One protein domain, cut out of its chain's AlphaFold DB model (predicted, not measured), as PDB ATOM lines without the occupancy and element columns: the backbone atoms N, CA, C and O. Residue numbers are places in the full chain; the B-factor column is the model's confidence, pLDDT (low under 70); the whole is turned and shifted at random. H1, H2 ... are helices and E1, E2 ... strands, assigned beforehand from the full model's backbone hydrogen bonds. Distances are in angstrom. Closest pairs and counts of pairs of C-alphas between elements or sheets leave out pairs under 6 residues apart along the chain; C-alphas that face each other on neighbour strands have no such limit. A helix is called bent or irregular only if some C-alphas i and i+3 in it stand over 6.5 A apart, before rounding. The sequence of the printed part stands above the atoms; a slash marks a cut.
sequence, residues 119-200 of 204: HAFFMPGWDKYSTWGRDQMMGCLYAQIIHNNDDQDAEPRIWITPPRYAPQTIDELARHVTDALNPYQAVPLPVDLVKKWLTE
ATOM      1  N   HIS A 119      38.199  22.006  10.270       84.56
ATOM      2  CA  HIS A 119      38.097  22.475  11.648       84.56
ATOM      3  C   HIS A 119      37.247  23.746  11.716       84.56
ATOM      4  O   HIS A 119      37.168  24.496  10.743       84.56
ATOM      5  N   ALA A 120      36.594  23.975  12.854       86.50
ATOM      6  CA  ALA A 120      35.859  25.212  13.103       86.50
ATOM      7  C   ALA A 120      36.827  26.356  13.450       86.50
ATOM      8  O   ALA A 120      37.901  26.121  14.005       86.50
ATOM      9  N   PHE A 121      36.443  27.588  13.122       89.56
ATOM     10  CA  PHE A 121      37.121  28.800  13.584       89.56
ATOM     11  C   PHE A 121      36.301  29.440  14.705       89.56
ATOM     12  O   PHE A 121      35.121  29.691  14.516       89.56
ATOM     13  N   PHE A 122      36.898  29.719  15.860       90.12
ATOM     14  CA  PHE A 122      36.153  30.022  17.092       90.12
ATOM     15  C   PHE A 122      36.072  31.508  17.465       90.12
ATOM     16  O   PHE A 122      35.876  31.857  18.631       90.12
ATOM     17  N   MET A 123      36.243  32.414  16.504       90.94
ATOM     18  CA  MET A 123      36.133  33.843  16.788       90.94
ATOM     19  C   MET A 123      34.667  34.251  17.010       90.94
ATOM     20  O   MET A 123      33.856  34.076  16.100       90.94
ATOM     21  N   PRO A 124      34.322  34.893  18.145       88.94
ATOM     22  CA  PRO A 124      32.958  35.347  18.396       88.94
ATOM     23  C   PRO A 124      32.428  36.259  17.286       88.94
ATOM     24  O   PRO A 124      33.060  37.255  16.925       88.94
ATOM     25  N   GLY A 125      31.248  35.930  16.760       86.56
ATOM     26  CA  GLY A 125      30.616  36.683  15.669       86.56
ATOM     27  C   GLY A 125      31.032  36.223  14.271       86.56
ATOM     28  O   GLY A 125      30.469  36.706  13.290       86.56
ATOM     29  N   TRP A 126      31.958  35.268  14.179       90.50
ATOM     30  CA  TRP A 126      32.434  34.664  12.933       90.50
ATOM     31  C   TRP A 126      32.470  33.137  13.007       90.50
ATOM     32  O   TRP A 126      32.874  32.483  12.063       90.50
ATOM     33  N   ASP A 127      32.094  32.535  14.122       85.19
ATOM     34  CA  ASP A 127      32.314  31.127  14.431       85.19
ATOM     35  C   ASP A 127      31.286  30.160  13.833       85.19
ATOM     36  O   ASP A 127      31.567  28.976  13.652       85.19
ATOM     37  N   LYS A 128      30.095  30.651  13.486       79.00
ATOM     38  CA  LYS A 128      28.932  29.802  13.196       79.00
ATOM     39  C   LYS A 128      29.088  28.959  11.930       79.00
ATOM     40  O   LYS A 128      28.595  27.833  11.882       79.00
ATOM     41  N   TYR A 129      29.741  29.512  10.911       80.44
ATOM     42  CA  TYR A 129      29.893  28.867   9.601       80.44
ATOM     43  C   TYR A 129      31.347  28.823   9.118       80.44
ATOM     44  O   TYR A 129      31.624  28.295   8.043       80.44
ATOM     45  N   SER A 130      32.279  29.378   9.893       85.62
ATOM     46  CA  SER A 130      33.669  29.507   9.468       85.62
ATOM     47  C   SER A 130      34.455  28.230   9.676       85.62
ATOM     48  O   SER A 130      34.359  27.566  10.712       85.62
ATOM     49  N   THR A 131      35.295  27.925   8.696       89.44
ATOM     50  CA  THR A 131      36.133  26.735   8.718       89.44
ATOM     51  C   THR A 131      37.567  27.039   8.327       89.44
ATOM     52  O   THR A 131      37.866  28.020   7.649       89.44
ATOM     53  N   TRP A 132      38.470  26.170   8.757       91.12
ATOM     54  CA  TRP A 132      39.858  26.158   8.329       91.12
ATOM     55  C   TRP A 132      40.369  24.721   8.297       91.12
ATOM     56  O   TRP A 132      39.741  23.808   8.834       91.12
ATOM     57  N   GLY A 133      41.513  24.492   7.675       89.44
ATOM     58  CA  GLY A 133      42.120  23.170   7.697       89.44
ATOM     59  C   GLY A 133      43.283  23.049   6.742       89.44
ATOM     60  O   GLY A 133      43.802  24.044   6.238       89.44
ATOM     61  N   ARG A 134      43.695  21.807   6.492       85.38
ATOM     62  CA  ARG A 134      44.664  21.489   5.444       85.38
ATOM     63  C   ARG A 134      43.920  21.011   4.209       85.38
ATOM     64  O   ARG A 134      43.239  19.986   4.263       85.38
ATOM     65  N   ASP A 135      44.098  21.727   3.110       78.44
ATOM     66  CA  ASP A 135      43.669  21.254   1.805       78.44
ATOM     67  C   ASP A 135      44.683  20.199   1.338       78.44
ATOM     68  O   ASP A 135      45.858  20.489   1.096       78.44
ATOM     69  N   GLN A 136      44.255  18.935   1.284       71.56
ATOM     70  CA  GLN A 136      45.130  17.824   0.893       71.56
ATOM     71  C   GLN A 136      45.539  17.887  -0.579       71.56
ATOM     72  O   GLN A 136      46.572  17.328  -0.942       71.56
ATOM     73  N   MET A 137      44.738  18.544  -1.414       66.19
ATOM     74  CA  MET A 137      44.951  18.626  -2.851       66.19
ATOM     75  C   MET A 137      45.878  19.788  -3.190       66.19
ATOM     76  O   MET A 137      46.770  19.626  -4.016       66.19
ATOM     77  N   MET A 138      45.724  20.927  -2.514       69.19
ATOM     78  CA  MET A 138      46.617  22.080  -2.670       69.19
ATOM     79  C   MET A 138      47.892  21.980  -1.814       69.19
ATOM     80  O   MET A 138      48.835  22.742  -2.006       69.19
ATOM     81  N   GLY A 139      47.936  21.062  -0.844       77.75
ATOM     82  CA  GLY A 139      49.095  20.854   0.028       77.75
ATOM     83  C   GLY A 139      49.343  21.979   1.041       77.75
ATOM     84  O   GLY A 139      50.319  21.911   1.789       77.75
ATOM     85  N   CYS A 140      48.469  22.982   1.118       83.50
ATOM     86  CA  CYS A 140      48.573  24.131   2.012       83.50
ATOM     87  C   CYS A 140      47.426  24.166   3.033       83.50
ATOM     88  O   CYS A 140      46.477  23.378   2.983       83.50
ATOM     89  N   LEU A 141      47.528  25.073   3.999       89.25
ATOM     90  CA  LEU A 141      46.416  25.408   4.875       89.25
ATOM     91  C   LEU A 141      45.454  26.371   4.172       89.25
ATOM     92  O   LEU A 141      45.856  27.122   3.283       89.25
ATOM     93  N   TYR A 142      44.195  26.355   4.597       89.44
ATOM     94  CA  TYR A 142      43.169  27.272   4.118       89.44
ATOM     95  C   TYR A 142      42.286  27.780   5.262       89.44
ATOM     96  O   TYR A 142      42.225  27.163   6.331       89.44
ATOM     97  N   ALA A 143      41.570  28.878   5.019       91.31
ATOM     98  CA  ALA A 143      40.471  29.344   5.863       91.31
ATOM     99  C   ALA A 143      39.352  29.981   5.030       91.31
ATOM    100  O   ALA A 143      39.623  30.749   4.111       91.31
ATOM    101  N   GLN A 144      38.105  29.696   5.394       89.81
ATOM    102  CA  GLN A 144      36.887  30.323   4.888       89.81
ATOM    103  C   GLN A 144      36.146  30.921   6.082       89.81
ATOM    104  O   GLN A 144      35.609  30.176   6.904       89.81
ATOM    105  N   ILE A 145      36.151  32.250   6.208       89.31
ATOM    106  CA  ILE A 145      35.553  32.943   7.353       89.31
ATOM    107  C   ILE A 145      34.306  33.720   6.914       89.31
ATOM    108  O   ILE A 145      34.375  34.636   6.088       89.31
ATOM    109  N   ILE A 146      33.165  33.349   7.489       85.81
ATOM    110  CA  ILE A 146      31.826  33.884   7.232       85.81
ATOM    111  C   ILE A 146      31.354  34.604   8.499       85.81
ATOM    112  O   ILE A 146      31.525  34.105   9.611       85.81
ATOM    113  N   HIS A 147      30.773  35.795   8.355       86.31
ATOM    114  CA  HIS A 147      30.253  36.527   9.507       86.31
ATOM    115  C   HIS A 147      28.925  35.904   9.966       86.31
ATOM    116  O   HIS A 147      28.084  35.570   9.143       86.31
ATOM    117  N   ASN A 148      28.672  35.800  11.273       84.81
ATOM    118  CA  ASN A 148      27.483  35.106  11.802       84.81
ATOM    119  C   ASN A 148      26.143  35.756  11.413       84.81
ATOM    120  O   ASN A 148      25.102  35.105  11.500       84.81
ATOM    121  N   ASN A 149      26.170  37.038  11.033       84.25
ATOM    122  CA  ASN A 149      25.002  37.766  10.518       84.25
ATOM    123  C   ASN A 149      24.743  37.524   9.025       84.25
ATOM    124  O   ASN A 149      23.751  38.033   8.513       84.25
ATOM    125  N   ASP A 150      25.637  36.819   8.335       78.44
ATOM    126  CA  ASP A 150      25.407  36.401   6.960       78.44
ATOM    127  C   ASP A 150      24.568  35.113   6.936       78.44
ATOM    128  O   ASP A 150      24.503  34.358   7.915       78.44
ATOM    129  N   ASP A 151      23.901  34.871   5.809       70.69
ATOM    130  CA  ASP A 151      23.138  33.645   5.594       70.69
ATOM    131  C   ASP A 151      24.063  32.419   5.515       70.69
ATOM    132  O   ASP A 151      25.253  32.528   5.223       70.69
ATOM    133  N   GLN A 152      23.516  31.224   5.755       59.78
ATOM    134  CA  GLN A 152      24.290  29.973   5.717       59.78
ATOM    135  C   GLN A 152      24.934  29.709   4.342       59.78
ATOM    136  O   GLN A 152      25.984  29.076   4.270       59.78
ATOM    137  N   ASP A 153      24.314  30.215   3.276       61.19
ATOM    138  CA  ASP A 153      24.790  30.092   1.896       61.19
ATOM    139  C   ASP A 153      25.580  31.332   1.432       61.19
ATOM    140  O   ASP A 153      25.831  31.513   0.236       61.19
ATOM    141  N   ALA A 154      25.940  32.227   2.358       66.50
ATOM    142  CA  ALA A 154      26.741  33.396   2.041       66.50
ATOM    143  C   ALA A 154      28.179  33.014   1.685       66.50
ATOM    144  O   ALA A 154      28.763  32.073   2.226       66.50
ATOM    145  N   GLU A 155      28.773  33.792   0.785       68.06
ATOM    146  CA  GLU A 155      30.193  33.657   0.481       68.06
ATOM    147  C   GLU A 155      31.047  34.071   1.690       68.06
ATOM    148  O   GLU A 155      30.715  35.045   2.379       68.06
ATOM    149  N   PRO A 156      32.174  33.381   1.946       80.56
ATOM    150  CA  PRO A 156      33.144  33.820   2.935       80.56
ATOM    151  C   PRO A 156      33.616  35.241   2.651       80.56
ATOM    152  O   PRO A 156      34.141  35.544   1.582       80.56
ATOM    153  N   ARG A 157      33.497  36.115   3.651       82.31
ATOM    154  CA  ARG A 157      34.058  37.474   3.582       82.31
ATOM    155  C   ARG A 157      35.582  37.463   3.563       82.31
ATOM    156  O   ARG A 157      36.202  38.454   3.171       82.31
ATOM    157  N   ILE A 158      36.173  36.383   4.067       86.44
ATOM    158  CA  ILE A 158      37.609  36.144   4.084       86.44
ATOM    159  C   ILE A 158      37.854  34.742   3.573       86.44
ATOM    160  O   ILE A 158      37.279  33.773   4.071       86.44
ATOM    161  N   TRP A 159      38.780  34.660   2.630       88.00
ATOM    162  CA  TRP A 159      39.247  33.410   2.082       88.00
ATOM    163  C   TRP A 159      40.762  33.416   2.018       88.00
ATOM    164  O   TRP A 159      41.366  34.254   1.352       88.00
ATOM    165  N   ILE A 160      41.376  32.486   2.737       88.75
ATOM    166  CA  ILE A 160      42.809  32.241   2.679       88.75
ATOM    167  C   ILE A 160      42.999  30.930   1.924       88.75
ATOM    168  O   ILE A 160      42.807  29.867   2.500       88.75
ATOM    169  N   THR A 161      43.291  31.005   0.628       79.94
ATOM    170  CA  THR A 161      43.574  29.857  -0.249       79.94
ATOM    171  C   THR A 161      44.464  30.305  -1.421       79.94
ATOM    172  O   THR A 161      44.578  31.513  -1.664       79.94
ATOM    173  N   PRO A 162      45.120  29.381  -2.145       72.25
ATOM    174  CA  PRO A 162      45.798  29.704  -3.395       72.25
ATOM    175  C   PRO A 162      44.830  30.189  -4.491       72.25
ATOM    176  O   PRO A 162      43.708  29.689  -4.557       72.25
ATOM    177  N   PRO A 163      45.288  31.047  -5.428       67.06
ATOM    178  CA  PRO A 163      46.675  31.488  -5.607       67.06
ATOM    179  C   PRO A 163      47.118  32.636  -4.694       67.06
ATOM    180  O   PRO A 163      48.321  32.874  -4.587       67.06
ATOM    181  N   ARG A 164      46.195  33.359  -4.047       75.44
ATOM    182  CA  ARG A 164      46.557  34.552  -3.264       75.44
ATOM    183  C   ARG A 164      47.361  34.213  -2.007       75.44
ATOM    184  O   ARG A 164      48.263  34.963  -1.633       75.44
ATOM    185  N   TYR A 165      47.051  33.086  -1.371       80.81
ATOM    186  CA  TYR A 165      47.681  32.644  -0.132       80.81
ATOM    187  C   TYR A 165      48.050  31.166  -0.208       80.81
ATOM    188  O   TYR A 165      47.207  30.342  -0.510       80.81
ATOM    189  N   ALA A 166      49.277  30.789   0.142       86.69
ATOM    190  CA  ALA A 166      49.659  29.376   0.242       86.69
ATOM    191  C   ALA A 166      50.298  29.057   1.606       86.69
ATOM    192  O   ALA A 166      51.437  28.576   1.638       86.69
ATOM    193  N   PRO A 167      49.618  29.351   2.738       90.75
ATOM    194  CA  PRO A 167      50.208  29.193   4.061       90.75
ATOM    195  C   PRO A 167      50.533  27.728   4.326       90.75
ATOM    196  O   PRO A 167      49.722  26.832   4.093       90.75
ATOM    197  N   GLN A 168      51.729  27.481   4.833       88.81
ATOM    198  CA  GLN A 168      52.214  26.144   5.157       88.81
ATOM    199  C   GLN A 168      52.062  25.830   6.646       88.81
ATOM    200  O   GLN A 168      51.965  24.656   7.016       88.81
ATOM    201  N   THR A 169      52.000  26.874   7.478       91.25
ATOM    202  CA  THR A 169      51.933  26.794   8.944       91.25
ATOM    203  C   THR A 169      50.725  27.539   9.508       91.25
ATOM    204  O   THR A 169      50.229  28.497   8.907       91.25
ATOM    205  N   ILE A 170      50.256  27.125  10.687       92.25
ATOM    206  CA  ILE A 170      49.165  27.782  11.417       92.25
ATOM    207  C   ILE A 170      49.522  29.245  11.713       92.25
ATOM    208  O   ILE A 170      48.642  30.097  11.677       92.25
ATOM    209  N   ASP A 171      50.796  29.566  11.950       92.88
ATOM    210  CA  ASP A 171      51.245  30.946  12.172       92.88
ATOM    211  C   ASP A 171      51.089  31.830  10.926       92.88
ATOM    212  O   ASP A 171      50.681  32.989  11.023       92.88
ATOM    213  N   GLU A 172      51.388  31.294   9.741       93.94
ATOM    214  CA  GLU A 172      51.143  31.990   8.475       93.94
ATOM    215  C   GLU A 172      49.646  32.148   8.212       93.94
ATOM    216  O   GLU A 172      49.202  33.246   7.868       93.94
ATOM    217  N   LEU A 173      48.861  31.089   8.437       94.56
ATOM    218  CA  LEU A 173      47.406  31.144   8.310       94.56
ATOM    219  C   LEU A 173      46.810  32.199   9.251       94.56
ATOM    220  O   LEU A 173      46.054  33.057   8.803       94.56
ATOM    221  N   ALA A 174      47.187  32.185  10.532       95.38
ATOM    222  CA  ALA A 174      46.713  33.136  11.531       95.38
ATOM    223  C   ALA A 174      47.051  34.578  11.142       95.38
ATOM    224  O   ALA A 174      46.205  35.460  11.284       95.38
ATOM    225  N   ARG A 175      48.252  34.828  10.604       96.19
ATOM    226  CA  ARG A 175      48.647  36.155  10.113       96.19
ATOM    227  C   ARG A 175      47.757  36.613   8.960       96.19
ATOM    228  O   ARG A 175      47.212  37.709   9.026       96.19
ATOM    229  N   HIS A 176      47.544  35.765   7.956       95.81
ATOM    230  CA  HIS A 176      46.691  36.106   6.816       95.81
ATOM    231  C   HIS A 176      45.227  36.320   7.213       95.81
ATOM    232  O   HIS A 176      44.611  37.286   6.765       95.81
ATOM    233  N   VAL A 177      44.683  35.474   8.094       94.62
ATOM    234  CA  VAL A 177      43.332  35.653   8.647       94.62
ATOM    235  C   VAL A 177      43.245  36.959   9.441       94.62
ATOM    236  O   VAL A 177      42.279  37.699   9.282       94.62
ATOM    237  N   THR A 178      44.263  37.290  10.241       95.31
ATOM    238  CA  THR A 178      44.325  38.557  10.992       95.31
ATOM    239  C   THR A 178      44.294  39.762  10.055       95.31
ATOM    240  O   THR A 178      43.458  40.650  10.221       95.31
ATOM    241  N   ASP A 179      45.159  39.776   9.039       93.38
ATOM    242  CA  ASP A 179      45.236  40.866   8.064       93.38
ATOM    243  C   ASP A 179      43.908  41.052   7.322       93.38
ATOM    244  O   ASP A 179      43.459  42.182   7.121       93.38
ATOM    245  N   ALA A 180      43.245  39.948   6.968       90.25
ATOM    246  CA  ALA A 180      41.958  39.968   6.286       90.25
ATOM    247  C   ALA A 180      40.781  40.356   7.203       90.25
ATOM    248  O   ALA A 180      39.808  40.943   6.727       90.25
ATOM    249  N   LEU A 181      40.863  40.070   8.509       92.00
ATOM    250  CA  LEU A 181      39.858  40.467   9.501       92.00
ATOM    251  C   LEU A 181      39.968  41.939   9.892       92.00
ATOM    252  O   LEU A 181      38.940  42.558  10.158       92.00
ATOM    253  N   ASN A 182      41.173  42.515   9.922       90.06
ATOM    254  CA  ASN A 182      41.414  43.882  10.400       90.06
ATOM    255  C   ASN A 182      40.465  44.950   9.800       90.06
ATOM    256  O   ASN A 182      39.957  45.765  10.568       90.06
ATOM    257  N   PRO A 183      40.122  44.944   8.493       89.06
ATOM    258  CA  PRO A 183      39.154  45.884   7.911       89.06
ATOM    259  C   PRO A 183      37.712  45.775   8.435       89.06
ATOM    260  O   PRO A 183      36.878  46.618   8.095       89.06
ATOM    261  N   TYR A 184      37.391  44.726   9.192       86.00
ATOM    262  CA  TYR A 184      36.077  44.483   9.793       86.00
ATOM    263  C   TYR A 184      36.053  44.740  11.303       86.00
ATOM    264  O   TYR A 184      34.990  44.648  11.914       86.00
ATOM    265  N   GLN A 185      37.200  45.042  11.915       85.12
ATOM    266  CA  GLN A 185      37.332  45.205  13.358       85.12
ATOM    267  C   GLN A 185      37.537  46.673  13.725       85.12
ATOM    268  O   GLN A 185      38.237  47.412  13.039       85.12
ATOM    269  N   ALA A 186      36.948  47.096  14.845       85.50
ATOM    270  CA  ALA A 186      37.181  48.437  15.385       85.50
ATOM    271  C   ALA A 186      38.601  48.592  15.960       85.50
ATOM    272  O   ALA A 186      39.149  49.692  15.989       85.50
ATOM    273  N   VAL A 187      39.188  47.485  16.424       86.12
ATOM    274  CA  VAL A 187      40.540  47.406  16.984       86.12
ATOM    275  C   VAL A 187      41.284  46.281  16.260       86.12
ATOM    276  O   VAL A 187      40.709  45.199  16.125       86.12
ATOM    277  N   PRO A 188      42.535  46.497  15.806       88.25
ATOM    278  CA  PRO A 188      43.330  45.445  15.183       88.25
ATOM    279  C   PRO A 188      43.447  44.212  16.079       88.25
ATOM    280  O   PRO A 188      43.683  44.329  17.286       88.25
ATOM    281  N   LEU A 189      43.299  43.031  15.486       89.12
ATOM    282  CA  LEU A 189      43.367  41.778  16.227       89.12
ATOM    283  C   LEU A 189      44.827  41.346  16.421       89.12
ATOM    284  O   LEU A 189      45.606  41.367  15.467       89.12
ATOM    285  N   PRO A 190      45.222  40.904  17.627       93.75
ATOM    286  CA  PRO A 190      46.504  40.237  17.813       93.75
ATOM    287  C   PRO A 190      46.527  38.887  17.082       93.75
ATOM    288  O   PRO A 190      45.617  38.077  17.254       93.75
ATOM    289  N   VAL A 191      47.600  38.603  16.336       93.50
ATOM    290  CA  VAL A 191      47.760  37.328  15.606       93.50
ATOM    291  C   VAL A 191      47.675  36.119  16.545       93.50
ATOM    292  O   VAL A 191      47.033  35.128  16.210       93.50
ATOM    293  N   ASP A 192      48.237  36.218  17.754       92.69
ATOM    294  CA  ASP A 192      48.184  35.143  18.757       92.69
ATOM    295  C   ASP A 192      46.754  34.813  19.203       92.69
ATOM    296  O   ASP A 192      46.454  33.672  19.553       92.69
ATOM    297  N   LEU A 193      45.855  35.800  19.184       92.81
ATOM    298  CA  LEU A 193      44.448  35.588  19.511       92.81
ATOM    299  C   LEU A 193      43.730  34.847  18.377       92.81
ATOM    300  O   LEU A 193      42.994  33.899  18.634       92.81
ATOM    301  N   VAL A 194      44.006  35.219  17.123       92.75
ATOM    302  CA  VAL A 194      43.482  34.511  15.944       92.75
ATOM    303  C   VAL A 194      44.010  33.081  15.880       92.75
ATOM    304  O   VAL A 194      43.244  32.163  15.603       92.75
ATOM    305  N   LYS A 195      45.288  32.868  16.212       93.25
ATOM    306  CA  LYS A 195      45.870  31.528  16.338       93.25
ATOM    307  C   LYS A 195      45.101  30.681  17.346       93.25
ATOM    308  O   LYS A 195      44.717  29.567  17.009       93.25
ATOM    309  N   LYS A 196      44.805  31.222  18.532       91.12
ATOM    310  CA  LYS A 196      43.979  30.523  19.528       91.12
ATOM    311  C   LYS A 196      42.609  30.151  18.974       91.12
ATOM    312  O   LYS A 196      42.207  29.010  19.126       91.12
ATOM    313  N   TRP A 197      41.929  31.052  18.268       92.06
ATOM    314  CA  TRP A 197      40.636  30.734  17.645       92.06
ATOM    315  C   TRP A 197      40.705  29.696  16.522       92.06
ATOM    316  O   TRP A 197      39.683  29.099  16.196       92.06
ATOM    317  N   LEU A 198      41.871  29.472  15.918       90.44
ATOM    318  CA  LEU A 198      42.077  28.358  14.994       90.44
ATOM    319  C   LEU A 198      42.284  27.049  15.770       90.44
ATOM    320  O   LEU A 198      41.715  26.024  15.412       90.44
ATOM    321  N   THR A 199      43.088  27.060  16.834       88.88
ATOM    322  CA  THR A 199      43.620  25.824  17.431       88.88
ATOM    323  C   THR A 199      42.949  25.363  18.719       88.88
ATOM    324  O   THR A 199      43.142  24.212  19.109       88.88
ATOM    325  N   GLU A 200      42.220  26.238  19.407       83.75
ATOM    326  CA  GLU A 200      41.666  26.008  20.742       83.75
ATOM    327  C   GLU A 200      40.156  26.271  20.744       83.75
ATOM    328  O   GLU A 200      39.694  27.349  20.367       83.75
TER     329      GLU A 200
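What this domain is: This is residues 119 to 200 of the 204 residues of an uncharacterized protein of Kitasatospora setae (strain ATCC 33774 / DSM 43861 / JCM 3304 / KCC A-0304 / NBRC 14216 / KM-6054) (UniProt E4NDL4). A small antiparallel sheet, E1 E2 E3, has helix H1 along one face, and shorter H2 crosses H1 steeply. The strands form a meander, each the antiparallel neighbour of the one before. The 82 printed residues run E1 E2 E3 H1 H2, class mixed, under half in named elements; they are compact, radius of gyration of the C-alphas 11.7 A, spanning 31 by 29 by 24 A.

How they stand to each other: E1, residues 131 to 134, and E2, 141 to 145, form a hairpin; N 144 and O 131 are 2.8 A apart. E2 and E3, 158 to 160, form another; N 160 and O 143 are 2.8 A apart. H1, 170 to 184, is over E2 and E3, height over the sheet 8.6 A; its closest C-alphas to E3 are Ala 180 and Ile 158, 6.2 A. H1 touches H2, 191 to 199, at a steep tilt of 67 degrees, opposite ways; the closest C-alphas, Ala 174 and Lys 195, are 5.1 A apart. O i to N i+4 pairs are within hydrogen-bond range throughout H2, 9 of 11 in H1, which is only just irregular: C-alphas 180 and 183 are 6.7 A apart.

Where its parts are: E1 begins at C-alpha 131 (36.133, 26.735, 8.718). H1 spans 21.3 A; H2 ends at C-alpha 199 (43.620, 25.824, 17.431).

The domain as a whole: The printed part has no cut; link E2 to E3 is long. Residues 137 to 138, 152 to 155 and 163 have pLDDT under 70.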